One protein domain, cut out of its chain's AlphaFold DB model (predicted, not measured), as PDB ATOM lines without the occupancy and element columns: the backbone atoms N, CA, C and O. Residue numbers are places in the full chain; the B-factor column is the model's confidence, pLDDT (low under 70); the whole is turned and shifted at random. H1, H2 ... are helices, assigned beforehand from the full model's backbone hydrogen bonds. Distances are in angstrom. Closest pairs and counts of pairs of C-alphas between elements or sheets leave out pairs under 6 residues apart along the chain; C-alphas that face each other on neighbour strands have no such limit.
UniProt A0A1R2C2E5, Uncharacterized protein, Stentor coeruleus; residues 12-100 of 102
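This is residues 12 to 100 of the 102 residues of an uncharacterized protein of Stentor coeruleus (UniProt A0A1R2C2E5). What shape does the backbone make? H2 and H4 cross closely as the core, H1 packs on one side of this pair and H3, the longest helix, on the other, and a long loop, residues 64 to 85, swings round the outside from H3 to H4. What is it made of, and how large is it? The printed part has 89 residues with four named helices, in the order H1, H2, H3, H4, and no named strand, which is the class all helix. It is compact and rounded, with a radius of gyration of the C-alphas of 11.8 A and spans of 31 by 30 by 21 A.

Where do the first two helices run? H1, residues 12 to 20, begins with C-alpha 12 at (86.105, 127.664, 142.160). H2, residues 27 to 38, is 16.6 A from first to last C-alpha. Where do the other two run? H3, residues 45 to 63, begins with C-alpha 45 at (72.729, 125.935, 157.023) and is 27.5 A long from first to last C-alpha. H4, residues 86 to 99, is 20.2 A long by the same measure and ends with C-alpha 99 at (85.027, 124.237, 149.098).

How do the two hub helices meet? H2 and H4 each touch three other helices. They touch each other at a steep tilt of 53 degrees, running the same way, and their closest C-alphas, of Gly 34 and Gly 96, are 4.2 A apart. How does H1 stand to them? H1 and H2 form a helical hairpin at a shallow tilt of 22 degrees, closest at the C-alphas of Tyr 14 and Tyr 32, 5.9 A apart. H4 touches H1 with residues 95 to 99 alone; the closest C-alphas, of Cys 13 and Arg 99, are 5.2 A apart. Where does H3 stand? H3 and H4 form a helical hairpin at a shallow tilt of 31 degrees, with the closest C-alphas, of Ser 59 and Ala 86, 4.7 A apart. H2 and H3 also form a helical hairpin, at 36 degrees only just steep; residues 33 to 38 of H2 touch residues 48 to 55 of H3, closest at the C-alphas of Tyr 37 and Ala 51, 5.2 A apart. H1 and H3 are apart. What do the helix backbones show? In H1, H2, H3 and H4 every O i to N i+4 pair is within hydrogen-bond range.

How far does it reach? The two C-alphas farthest apart, of Tyr 24 and Asp 46, are 33.3 A apart. Which links are long? The link from H3 to H4 is long, with 22 residues, while those from H1 to H2 and from H2 to H3 are short. Is there a cut or low confidence? The printed part has no cut, its mean pLDDT is 89.3, and one printed residue, Ala 66, is under 70.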
ATOM      1  N   ILE A  12      85.063 127.686 141.115       84.62
ATOM      2  CA  ILE A  12      86.105 127.664 142.160       84.62
ATOM      3  C   ILE A  12      86.155 126.318 142.892       84.62
ATOM      4  O   ILE A  12      87.236 125.851 143.248       84.62
ATOM      5  N   CYS A  13      85.006 125.680 143.126       91.00
ATOM      6  CA  CYS A  13      84.954 124.429 143.876       91.00
ATOM      7  C   CYS A  13      85.656 123.297 143.126       91.00
ATOM      8  O   CYS A  13      86.472 122.591 143.718       91.00
ATOM      9  N   TYR A  14      85.404 123.169 141.819       90.62
ATOM     10  CA  TYR A  14      86.062 122.150 141.001       90.62
ATOM     11  C   TYR A  14      87.576 122.371 140.939       90.62
ATOM     12  O   TYR A  14      88.324 121.417 141.122       90.62
ATOM     13  N   LEU A  15      88.039 123.617 140.783       90.44
ATOM     14  CA  LEU A  15      89.475 123.930 140.813       90.44
ATOM     15  C   LEU A  15      90.109 123.622 142.173       90.44
ATOM     16  O   LEU A  15      91.182 123.039 142.239       90.44
ATOM     17  N   ALA A  16      89.424 123.916 143.276       90.88
ATOM     18  CA  ALA A  16      89.921 123.561 144.601       90.88
ATOM     19  C   ALA A  16      89.963 122.035 144.839       90.88
ATOM     20  O   ALA A  16      90.699 121.572 145.712       90.88
ATOM     21  N   CYS A  17      89.168 121.249 144.103       92.50
ATOM     22  CA  CYS A  17      89.278 119.790 144.072       92.50
ATOM     23  C   CYS A  17      90.462 119.323 143.203       92.50
ATOM     24  O   CYS A  17      91.105 118.346 143.582       92.50
ATOM     25  N   GLU A  18      90.781 120.031 142.109       91.19
ATOM     26  CA  GLU A  18      91.994 119.797 141.299       91.19
ATOM     27  C   GLU A  18      93.274 120.001 142.093       91.19
ATOM     28  O   GLU A  18      94.202 119.212 141.994       91.19
ATOM     29  N   GLU A  19      93.329 121.073 142.880       90.31
ATOM     30  CA  GLU A  19      94.505 121.383 143.691       90.31
ATOM     31  C   GLU A  19      94.642 120.438 144.889       90.31
ATOM     32  O   GLU A  19      95.735 120.250 145.422       90.31
ATOM     33  N   LEU A  20      93.527 119.860 145.347       91.06
ATOM     34  CA  LEU A  20      93.520 118.991 146.515       91.06
ATOM     35  C   LEU A  20      93.978 117.573 146.194       91.06
ATOM     36  O   LEU A  20      94.666 116.980 147.020       91.06
ATOM     37  N   PHE A  21      93.553 117.015 145.063       93.00
ATOM     38  CA  PHE A  21      93.786 115.620 144.708       93.00
ATOM     39  C   PHE A  21      94.679 115.507 143.479       93.00
ATOM     40  O   PHE A  21      94.525 116.249 142.516       93.00
ATOM     41  N   GLU A  22      95.569 114.517 143.490       89.88
ATOM     42  CA  GLU A  22      96.342 114.162 142.299       89.88
ATOM     43  C   GLU A  22      95.421 113.801 141.127       89.88
ATOM     44  O   GLU A  22      94.324 113.269 141.319       89.88
ATOM     45  N   TYR A  23      95.878 114.044 139.895       84.31
ATOM     46  CA  TYR A  23      95.018 113.924 138.711       84.31
ATOM     47  C   TYR A  23      94.425 112.516 138.509       84.31
ATOM     48  O   TYR A  23      93.352 112.390 137.922       84.31
ATOM     49  N   TYR A  24      95.111 111.472 138.986       85.88
ATOM     50  CA  TYR A  24      94.689 110.070 138.889       85.88
ATOM     51  C   TYR A  24      93.909 109.568 140.111       85.88
ATOM     52  O   TYR A  24      93.458 108.424 140.104       85.88
ATOM     53  N   ASN A  25      93.749 110.385 141.157       90.69
ATOM     54  CA  ASN A  25      93.074 109.968 142.380       90.69
ATOM     55  C   ASN A  25      91.549 110.047 142.215       90.69
ATOM     56  O   ASN A  25      90.977 111.108 141.945       90.69
ATOM     57  N   ASN A  26      90.866 108.926 142.452       90.44
ATOM     58  CA  ASN A  26      89.414 108.822 142.286       90.44
ATOM     59  C   ASN A  26      88.619 109.711 143.257       90.44
ATOM     60  O   ASN A  26      87.471 110.066 142.975       90.44
ATOM     61  N   SER A  27      89.221 110.129 144.376       93.50
ATOM     62  CA  SER A  27      88.624 111.082 145.319       93.50
ATOM     63  C   SER A  27      88.260 112.416 144.672       93.50
ATOM     64  O   SER A  27      87.296 113.059 145.098       93.50
ATOM     65  N   ARG A  28      88.947 112.803 143.591       93.56
ATOM     66  CA  ARG A  28      88.608 113.979 142.783       93.56
ATOM     67  C   ARG A  28      87.167 113.924 142.266       93.56
ATOM     68  O   ARG A  28      86.419 114.886 142.428       93.56
ATOM     69  N   THR A  29      86.741 112.775 141.742       92.88
ATOM     70  CA  THR A  29      85.374 112.565 141.239       92.88
ATOM     71  C   THR A  29      84.334 112.763 142.337       92.88
ATOM     72  O   THR A  29      83.296 113.387 142.116       92.88
ATOM     73  N   PHE A  30      84.607 112.272 143.547       95.19
ATOM     74  CA  PHE A  30      83.694 112.446 144.676       95.19
ATOM     75  C   PHE A  30      83.682 113.884 145.186       95.19
ATOM     76  O   PHE A  30      82.613 114.398 145.510       95.19
ATOM     77  N   CYS A  31      84.827 114.566 145.171       94.88
ATOM     78  CA  CYS A  31      84.920 115.990 145.486       94.88
ATOM     79  C   CYS A  31      84.032 116.834 144.563       94.88
ATOM     80  O   CYS A  31      83.256 117.655 145.047       94.88
ATOM     81  N   TYR A  32      84.041 116.555 143.258       93.81
ATOM     82  CA  TYR A  32      83.154 117.226 142.305       93.81
ATOM     83  C   TYR A  32      81.673 116.997 142.599       93.81
ATOM     84  O   TYR A  32      80.896 117.947 142.581       93.81
ATOM     85  N   ARG A  33      81.277 115.766 142.954       94.62
ATOM     86  CA  ARG A  33      79.895 115.489 143.389       94.62
ATOM     87  C   ARG A  33      79.510 116.326 144.604       94.62
ATOM     88  O   ARG A  33      78.388 116.816 144.684       94.62
ATOM     89  N   GLY A  34      80.449 116.533 145.523       94.50
ATOM     90  CA  GLY A  34      80.285 117.459 146.638       94.50
ATOM     91  C   GLY A  34      80.003 118.898 146.198       94.50
ATOM     92  O   GLY A  34      79.114 119.536 146.762       94.50
ATOM     93  N   CYS A  35      80.716 119.394 145.183       93.38
ATOM     94  CA  CYS A  35      80.456 120.708 144.585       93.38
ATOM     95  C   CYS A  35      79.041 120.781 143.987       93.38
ATOM     96  O   CYS A  35      78.279 121.684 144.335       93.38
ATOM     97  N   ASP A  36      78.647 119.782 143.186       92.50
ATOM     98  CA  ASP A  36      77.308 119.701 142.578       92.50
ATOM     99  C   ASP A  36      76.198 119.744 143.642       92.50
ATOM    100  O   ASP A  36      75.199 120.455 143.515       92.50
ATOM    101  N   TYR A  37      76.378 118.982 144.721       94.12
ATOM    102  CA  TYR A  37      75.439 118.924 145.835       94.12
ATOM    103  C   TYR A  37      75.333 120.254 146.575       94.12
ATOM    104  O   TYR A  37      74.237 120.630 146.999       94.12
ATOM    105  N   ALA A  38      76.440 120.978 146.720       91.12
ATOM    106  CA  ALA A  38      76.475 122.248 147.430       91.12
ATOM    107  C   ALA A  38      75.986 123.447 146.601       91.12
ATOM    108  O   ALA A  38      75.594 124.449 147.205       91.12
ATOM    109  N   LYS A  39      75.961 123.356 145.263       88.81
ATOM    110  CA  LYS A  39      75.476 124.423 144.371       88.81
ATOM    111  C   LYS A  39      74.064 124.871 144.771       88.81
ATOM    112  O   LYS A  39      73.143 124.056 144.862       88.81
ATOM    113  N   GLY A  40      73.910 126.162 145.084       85.75
ATOM    114  CA  GLY A  40      72.652 126.762 145.556       85.75
ATOM    115  C   GLY A  40      72.225 126.384 146.985       85.75
ATOM    116  O   GLY A  40      71.151 126.784 147.430       85.75
ATOM    117  N   ARG A  41      73.038 125.613 147.720       88.12
ATOM    118  CA  ARG A  41      72.741 125.136 149.086       88.12
ATOM    119  C   ARG A  41      73.707 125.659 150.142       88.12
ATOM    120  O   ARG A  41      73.379 125.660 151.323       88.12
ATOM    121  N   VAL A  42      74.895 126.098 149.738       81.94
ATOM    122  CA  VAL A  42      76.015 126.346 150.654       81.94
ATOM    123  C   VAL A  42      75.800 127.509 151.629       81.94
ATOM    124  O   VAL A  42      76.320 127.458 152.745       81.94
ATOM    125  N   ASN A  43      75.005 128.512 151.239       84.50
ATOM    126  CA  ASN A  43      74.732 129.710 152.045       84.50
ATOM    127  C   ASN A  43      73.665 129.487 153.127       84.50
ATOM    128  O   ASN A  43      73.542 130.293 154.046       84.50
ATOM    129  N   TYR A  44      72.897 128.397 153.039       89.50
ATOM    130  CA  TYR A  44      71.803 128.104 153.958       89.50
ATOM    131  C   TYR A  44      72.169 126.891 154.818       89.50
ATOM    132  O   TYR A  44      72.332 125.799 154.270       89.50
ATOM    133  N   PRO A  45      72.275 127.023 156.153       90.44
ATOM    134  CA  PRO A  45      72.729 125.935 157.023       90.44
ATOM    135  C   PRO A  45      71.951 124.625 156.851       90.44
ATOM    136  O   PRO A  45      72.551 123.550 156.834       90.44
ATOM    137  N   ASP A  46      70.631 124.700 156.673       93.75
ATOM    138  CA  ASP A  46      69.789 123.510 156.518       93.75
ATOM    139  C   ASP A  46      69.972 122.840 155.151       93.75
ATOM    140  O   ASP A  46      70.060 121.614 155.062       93.75
ATOM    141  N   LEU A  47      70.125 123.629 154.084       92.44
ATOM    142  CA  LEU A  47      70.407 123.093 152.750       92.44
ATOM    143  C   LEU A  47      71.834 122.547 152.656       92.44
ATOM    144  O   LEU A  47      72.079 121.552 151.973       92.44
ATOM    145  N   ARG A  48      72.779 123.136 153.391       91.12
ATOM    146  CA  ARG A  48      74.133 122.602 153.527       91.12
ATOM    147  C   ARG A  48      74.119 121.239 154.215       91.12
ATOM    148  O   ARG A  48      74.716 120.307 153.690       91.12
ATOM    149  N   LYS A  49      73.377 121.078 155.317       93.25
ATOM    150  CA  LYS A  49      73.171 119.759 155.947       93.25
ATOM    151  C   LYS A  49      72.531 118.767 154.980       93.25
ATOM    152  O   LYS A  49      72.940 117.611 154.933       93.25
ATOM    153  N   GLN A  50      71.565 119.207 154.169       93.62
ATOM    154  CA  GLN A  50      70.991 118.366 153.118       93.62
ATOM    155  C   GLN A  50      72.065 117.895 152.125       93.62
ATOM    156  O   GLN A  50      72.100 116.711 151.798       93.62
ATOM    157  N   ALA A  51      72.973 118.775 151.696       94.06
ATOM    158  CA  ALA A  51      74.105 118.388 150.856       94.06
ATOM    159  C   ALA A  51      75.016 117.355 151.539       94.06
ATOM    160  O   ALA A  51      75.388 116.357 150.922       94.06
ATOM    161  N   GLU A  52      75.311 117.521 152.828       94.31
ATOM    162  CA  GLU A  52      76.107 116.549 153.590       94.31
ATOM    163  C   GLU A  52      75.411 115.180 153.683       94.31
ATOM    164  O   GLU A  52      76.056 114.137 153.538       94.31
ATOM    165  N   HIS A  53      74.084 115.164 153.843       94.31
ATOM    166  CA  HIS A  53      73.287 113.938 153.790       94.31
ATOM    167  C   HIS A  53      73.308 113.276 152.405       94.31
ATOM    168  O   HIS A  53      73.322 112.047 152.331       94.31
ATOM    169  N   MET A  54      73.366 114.053 151.319       95.00
ATOM    170  CA  MET A  54      73.546 113.507 149.969       95.00
ATOM    171  C   MET A  54      74.913 112.823 149.820       95.00
ATOM    172  O   MET A  54      74.962 111.704 149.316       95.00
ATOM    173  N   CYS A  55      75.997 113.403 150.352       94.94
ATOM    174  CA  CYS A  55      77.300 112.721 150.399       94.94
ATOM    175  C   CYS A  55      77.257 111.424 151.220       94.94
ATOM    176  O   CYS A  55      77.843 110.421 150.814       94.94
ATOM    177  N   LYS A  56      76.547 111.416 152.360       93.44
ATOM    178  CA  LYS A  56      76.353 110.198 153.164       93.44
ATOM    179  C   LYS A  56      75.647 109.113 152.350       93.44
ATOM    180  O   LYS A  56      76.135 107.990 152.271       93.44
ATOM    181  N   ARG A  57      74.542 109.463 151.690       92.19
ATOM    182  CA  ARG A  57      73.793 108.537 150.837       92.19
ATOM    183  C   ARG A  57      74.651 107.993 149.691       92.19
ATOM    184  O   ARG A  57      74.698 106.781 149.520       92.19
ATOM    185  N   LEU A  58      75.377 108.864 148.988       93.38
ATOM    186  CA  LEU A  58      76.298 108.484 147.911       93.38
ATOM    187  C   LEU A  58      77.315 107.438 148.382       93.38
ATOM    188  O   LEU A  58      77.519 106.427 147.712       93.38
ATOM    189  N   SER A  59      77.934 107.659 149.547       91.75
ATOM    190  CA  SER A  59      78.927 106.726 150.086       91.75
ATOM    191  C   SER A  59      78.346 105.347 150.403       91.75
ATOM    192  O   SER A  59      78.969 104.334 150.088       91.75
ATOM    193  N   SER A  60      77.132 105.298 150.959       88.69
ATOM    194  CA  SER A  60      76.444 104.041 151.260       88.69
ATOM    195  C   SER A  60      76.000 103.305 149.995       88.69
ATOM    196  O   SER A  60      76.124 102.084 149.939       88.69
ATOM    197  N   GLU A  61      75.513 104.029 148.982       88.50
ATOM    198  CA  GLU A  61      75.047 103.449 147.716       88.50
ATOM    199  C   GLU A  61      76.193 102.835 146.904       88.50
ATOM    200  O   GLU A  61      76.038 101.740 146.372       88.50
ATOM    201  N   ILE A  62      77.355 103.494 146.838       86.81
ATOM    202  CA  ILE A  62      78.501 102.983 146.069       86.81
ATOM    203  C   ILE A  62      79.113 101.748 146.726       86.81
ATOM    204  O   ILE A  62      79.449 100.783 146.042       86.81
ATOM    205  N   MET A  63      79.271 101.777 148.048       86.88
ATOM    206  CA  MET A  63      79.974 100.720 148.775       86.88
ATOM    207  C   MET A  63      79.049  99.597 149.245       86.88
ATOM    208  O   MET A  63      79.524  98.656 149.876       86.88
ATOM    209  N   TYR A  64      77.737  99.699 148.985       80.31
ATOM    210  CA  TYR A  64      76.710  98.812 149.546       80.31
ATOM    211  C   TYR A  64      76.901  98.596 151.055       80.31
ATOM    212  O   TYR A  64      76.743  97.496 151.586       80.31
ATOM    213  N   SER A  65      77.303  99.663 151.745       74.31
ATOM    214  CA  SER A  65      77.830  99.597 153.101       74.31
ATOM    215  C   SER A  65      76.839 100.176 154.104       74.31
ATOM    216  O   SER A  65      76.297 101.267 153.911       74.31
ATOM    217  N   ALA A  66      76.651  99.455 155.213       63.09
ATOM    218  CA  ALA A  66      75.948  99.938 156.401       63.09
ATOM    219  C   ALA A  66      76.848 100.800 157.307       63.09
ATOM    220  O   ALA A  66      76.447 101.154 158.418       63.09
ATOM    221  N   GLU A  67      78.078 101.100 156.873       70.06
ATOM    222  CA  GLU A  67      79.012 101.913 157.637       70.06
ATOM    223  C   GLU A  67      78.399 103.282 157.928       70.06
ATOM    224  O   GLU A  67      78.043 104.060 157.038       70.06
ATOM    225  N   ASP A  68      78.256 103.575 159.217       78.50
ATOM    226  CA  ASP A  68      77.729 104.852 159.652       78.50
ATOM    227  C   ASP A  68      78.833 105.902 159.575       78.50
ATOM    228  O   ASP A  68      79.509 106.202 160.561       78.50
ATOM    229  N   VAL A  69      78.994 106.483 158.387       82.56
ATOM    230  CA  VAL A  69      79.968 107.552 158.121       82.56
ATOM    231  C   VAL A  69      79.796 108.768 159.046       82.56
ATOM    232  O   VAL A  69      80.718 109.567 159.182       82.56
ATOM    233  N   ALA A  70      78.666 108.890 159.761       78.44
ATOM    234  CA  ALA A  70      78.481 109.910 160.798       78.44
ATOM    235  C   ALA A  70      79.373 109.699 162.038       78.44
ATOM    236  O   ALA A  70      79.566 110.630 162.815       78.44
ATOM    237  N   LYS A  71      79.938 108.500 162.230       84.31
ATOM    238  CA  LYS A  71      80.871 108.195 163.330       84.31
ATOM    239  C   LYS A  71      82.316 108.588 163.019       84.31
ATOM    240  O   LYS A  71      83.172 108.519 163.904       84.31
ATOM    241  N   ILE A  72      82.605 108.999 161.784       85.38
ATOM    242  CA  ILE A  72      83.945 109.402 161.359       85.38
ATOM    243  C   ILE A  72      84.303 110.732 162.026       85.38
ATOM    244  O   ILE A  72      83.736 111.775 161.714       85.38
ATOM    245  N   LYS A  73      85.275 110.694 162.942       83.81
ATOM    246  CA  LYS A  73      85.736 111.883 163.678       83.81
ATOM    247  C   LYS A  73      86.706 112.739 162.866       83.81
ATOM    248  O   LYS A  73      86.622 113.962 162.896       83.81
ATOM    249  N   ASP A  74      87.631 112.100 162.151       86.56
ATOM    250  CA  ASP A  74      88.617 112.804 161.335       86.56
ATOM    251  C   ASP A  74      88.133 112.926 159.892       86.56
ATOM    252  O   ASP A  74      88.160 111.959 159.131       86.56
ATOM    253  N   LEU A  75      87.693 114.127 159.529       89.31
ATOM    254  CA  LEU A  75      87.172 114.460 158.203       89.31
ATOM    255  C   LEU A  75      88.209 115.171 157.323       89.31
ATOM    256  O   LEU A  75      87.835 115.799 156.330       89.31
ATOM    257  N   ARG A  76      89.489 115.148 157.707       87.12
ATOM    258  CA  ARG A  76      90.575 115.642 156.859       87.12
ATOM    259  C   ARG A  76      90.781 114.689 155.681       87.12
ATOM    260  O   ARG A  76      90.515 113.492 155.782       87.12
ATOM    261  N   VAL A  77      91.243 115.252 154.571       88.88
ATOM    262  CA  VAL A  77      91.603 114.535 153.344       88.88
ATOM    263  C   VAL A  77      93.021 114.922 152.945       88.88
ATOM    264  O   VAL A  77      93.421 116.070 153.142       88.88
ATOM    265  N   THR A  78      93.770 113.965 152.408       86.88
ATOM    266  CA  THR A  78      95.098 114.178 151.817       86.88
ATOM    267  C   THR A  78      95.036 113.969 150.306       86.88
ATOM    268  O   THR A  78      94.111 113.327 149.804       86.88
ATOM    269  N   SER A  79      96.025 114.484 149.574       82.75
ATOM    270  CA  SER A  79      96.048 114.434 148.105       82.75
ATOM    271  C   SER A  79      96.112 113.026 147.510       82.75
ATOM    272  O   SER A  79      95.637 112.809 146.396       82.75
ATOM    273  N   PHE A  80      96.617 112.057 148.276       84.69
ATOM    274  CA  PHE A  80      96.731 110.642 147.902       84.69
ATOM    275  C   PHE A  80      95.695 109.744 148.589       84.69
ATOM    276  O   PHE A  80      95.833 108.524 148.590       84.69
ATOM    277  N   GLN A  81      94.676 110.318 149.233       84.00
ATOM    278  CA  GLN A  81      93.651 109.505 149.872       84.00
ATOM    279  C   GLN A  81      92.772 108.857 148.802       84.00
ATOM    280  O   GLN A  81      91.930 109.536 148.216       84.00
ATOM    281  N   GLU A  82      92.958 107.562 148.559       86.12
ATOM    282  CA  GLU A  82      92.070 106.789 147.694       86.12
ATOM    283  C   GLU A  82      90.772 106.433 148.440       86.12
ATOM    284  O   GLU A  82      90.807 106.056 149.619       86.12
ATOM    285  N   PRO A  83      89.608 106.535 147.785       85.12
ATOM    286  CA  PRO A  83      88.313 106.279 148.397       85.12
ATOM    287  C   PRO A  83      87.987 104.775 148.367       85.12
ATOM    288  O   PRO A  83      87.095 104.332 147.648       85.12
ATOM    289  N   LEU A  84      88.741 103.982 149.135       87.94
ATOM    290  CA  LEU A  84      88.628 102.514 149.167       87.94
ATOM    291  C   LEU A  84      87.444 101.995 150.000       87.94
ATOM    292  O   LEU A  84      87.111 100.815 149.925       87.94
ATOM    293  N   ASP A  85      86.817 102.865 150.786       89.19
ATOM    294  CA  ASP A  85      85.668 102.565 151.636       89.19
ATOM    295  C   ASP A  85      84.641 103.714 151.614       89.19
ATOM    296  O   ASP A  85      84.847 104.769 150.992       89.19
ATOM    297  N   ALA A  86      83.501 103.514 152.286       91.00
ATOM    298  CA  ALA A  86      82.437 104.516 152.333       91.00
ATOM    299  C   ALA A  86      82.915 105.792 153.040       91.00
ATOM    300  O   ALA A  86      82.553 106.901 152.641       91.00
ATOM    301  N   GLY A  87      83.782 105.659 154.045       91.25
ATOM    302  CA  GLY A  87      84.383 106.794 154.732       91.25
ATOM    303  C   GLY A  87      85.254 107.667 153.831       91.25
ATOM    304  O   GLY A  87      85.158 108.893 153.889       91.25
ATOM    305  N   GLY A  88      86.067 107.069 152.966       91.69
ATOM    306  CA  GLY A  88      86.908 107.747 151.989       91.69
ATOM    307  C   GLY A  88      86.075 108.518 150.969       91.69
ATOM    308  O   GLY A  88      86.309 109.715 150.783       91.69
ATOM    309  N   ILE A  89      85.044 107.876 150.404       93.56
ATOM    310  CA  ILE A  89      84.076 108.532 149.508       93.56
ATOM    311  C   ILE A  89      83.394 109.701 150.219       93.56
ATOM    312  O   ILE A  89      83.332 110.810 149.680       93.56
ATOM    313  N   TYR A  90      82.896 109.473 151.436       94.88
ATOM    314  CA  TYR A  90      82.198 110.493 152.210       94.88
ATOM    315  C   TYR A  90      83.094 111.703 152.480       94.88
ATOM    316  O   TYR A  90      82.684 112.836 152.234       94.88
ATOM    317  N   LYS A  91      84.337 111.480 152.922       94.50
ATOM    318  CA  LYS A  91      85.311 112.550 153.177       94.50
ATOM    319  C   LYS A  91      85.639 113.340 151.912       94.50
ATOM    320  O   LYS A  91      85.659 114.569 151.966       94.50
ATOM    321  N   ALA A  92      85.870 112.658 150.790       95.25
ATOM    322  CA  ALA A  92      86.160 113.302 149.513       95.25
ATOM    323  C   ALA A  92      84.973 114.150 149.025       95.25
ATOM    324  O   ALA A  92      85.146 115.316 148.684       95.25
ATOM    325  N   CYS A  93      83.750 113.620 149.102       95.44
ATOM    326  CA  CYS A  93      82.532 114.367 148.782       95.44
ATOM    327  C   CYS A  93      82.331 115.579 149.702       95.44
ATOM    328  O   CYS A  93      82.090 116.699 149.248       95.44
ATOM    329  N   LEU A  94      82.525 115.399 151.008       94.81
ATOM    330  CA  LEU A  94      82.408 116.480 151.980       94.81
ATOM    331  C   LEU A  94      83.463 117.578 151.759       94.81
ATOM    332  O   LEU A  94      83.203 118.753 152.026       94.81
ATOM    333  N   ALA A  95      84.644 117.218 151.249       94.19
ATOM    334  CA  ALA A  95      85.686 118.168 150.883       94.19
ATOM    335  C   ALA A  95      85.224 119.145 149.789       94.19
ATOM    336  O   ALA A  95      85.574 120.323 149.884       94.19
ATOM    337  N   GLY A  96      84.413 118.685 148.828       93.75
ATOM    338  CA  GLY A  96      83.775 119.521 147.807       93.75
ATOM    339  C   GLY A  96      82.729 120.466 148.394       93.75
ATOM    340  O   GLY A  96      82.836 121.677 148.231       93.75
ATOM    341  N   ILE A  97      81.795 119.955 149.208       93.31
ATOM    342  CA  ILE A  97      80.784 120.799 149.885       93.31
ATOM    343  C   ILE A  97      81.439 121.931 150.684       93.31
ATOM    344  O   ILE A  97      80.953 123.062 150.715       93.31
ATOM    345  N   ARG A  98      82.559 121.634 151.350       90.94
ATOM    346  CA  ARG A  98      83.307 122.616 152.145       90.94
ATOM    347  C   ARG A  98      84.031 123.669 151.310       90.94
ATOM    348  O   ARG A  98      84.328 124.731 151.851       90.94
ATOM    349  N   ARG A  99      84.323 123.366 150.047       88.94
ATOM    350  CA  ARG A  99      85.027 124.237 149.098       88.94
ATOM    351  C   ARG A  99      84.087 125.062 148.233       88.94
ATOM    352  O   ARG A  99      84.515 126.109 147.754       88.94
ATOM    353  N   GLN A 100      82.831 124.644 148.078       85.31
ATOM    354  CA  GLN A 100      81.819 125.478 147.446       85.31
ATOM    355  C   GLN A 100      81.691 126.792 148.219       85.31
ATOM    356  O   GLN A 100      81.612 126.815 149.450       85.31
TER     357      GLN A 100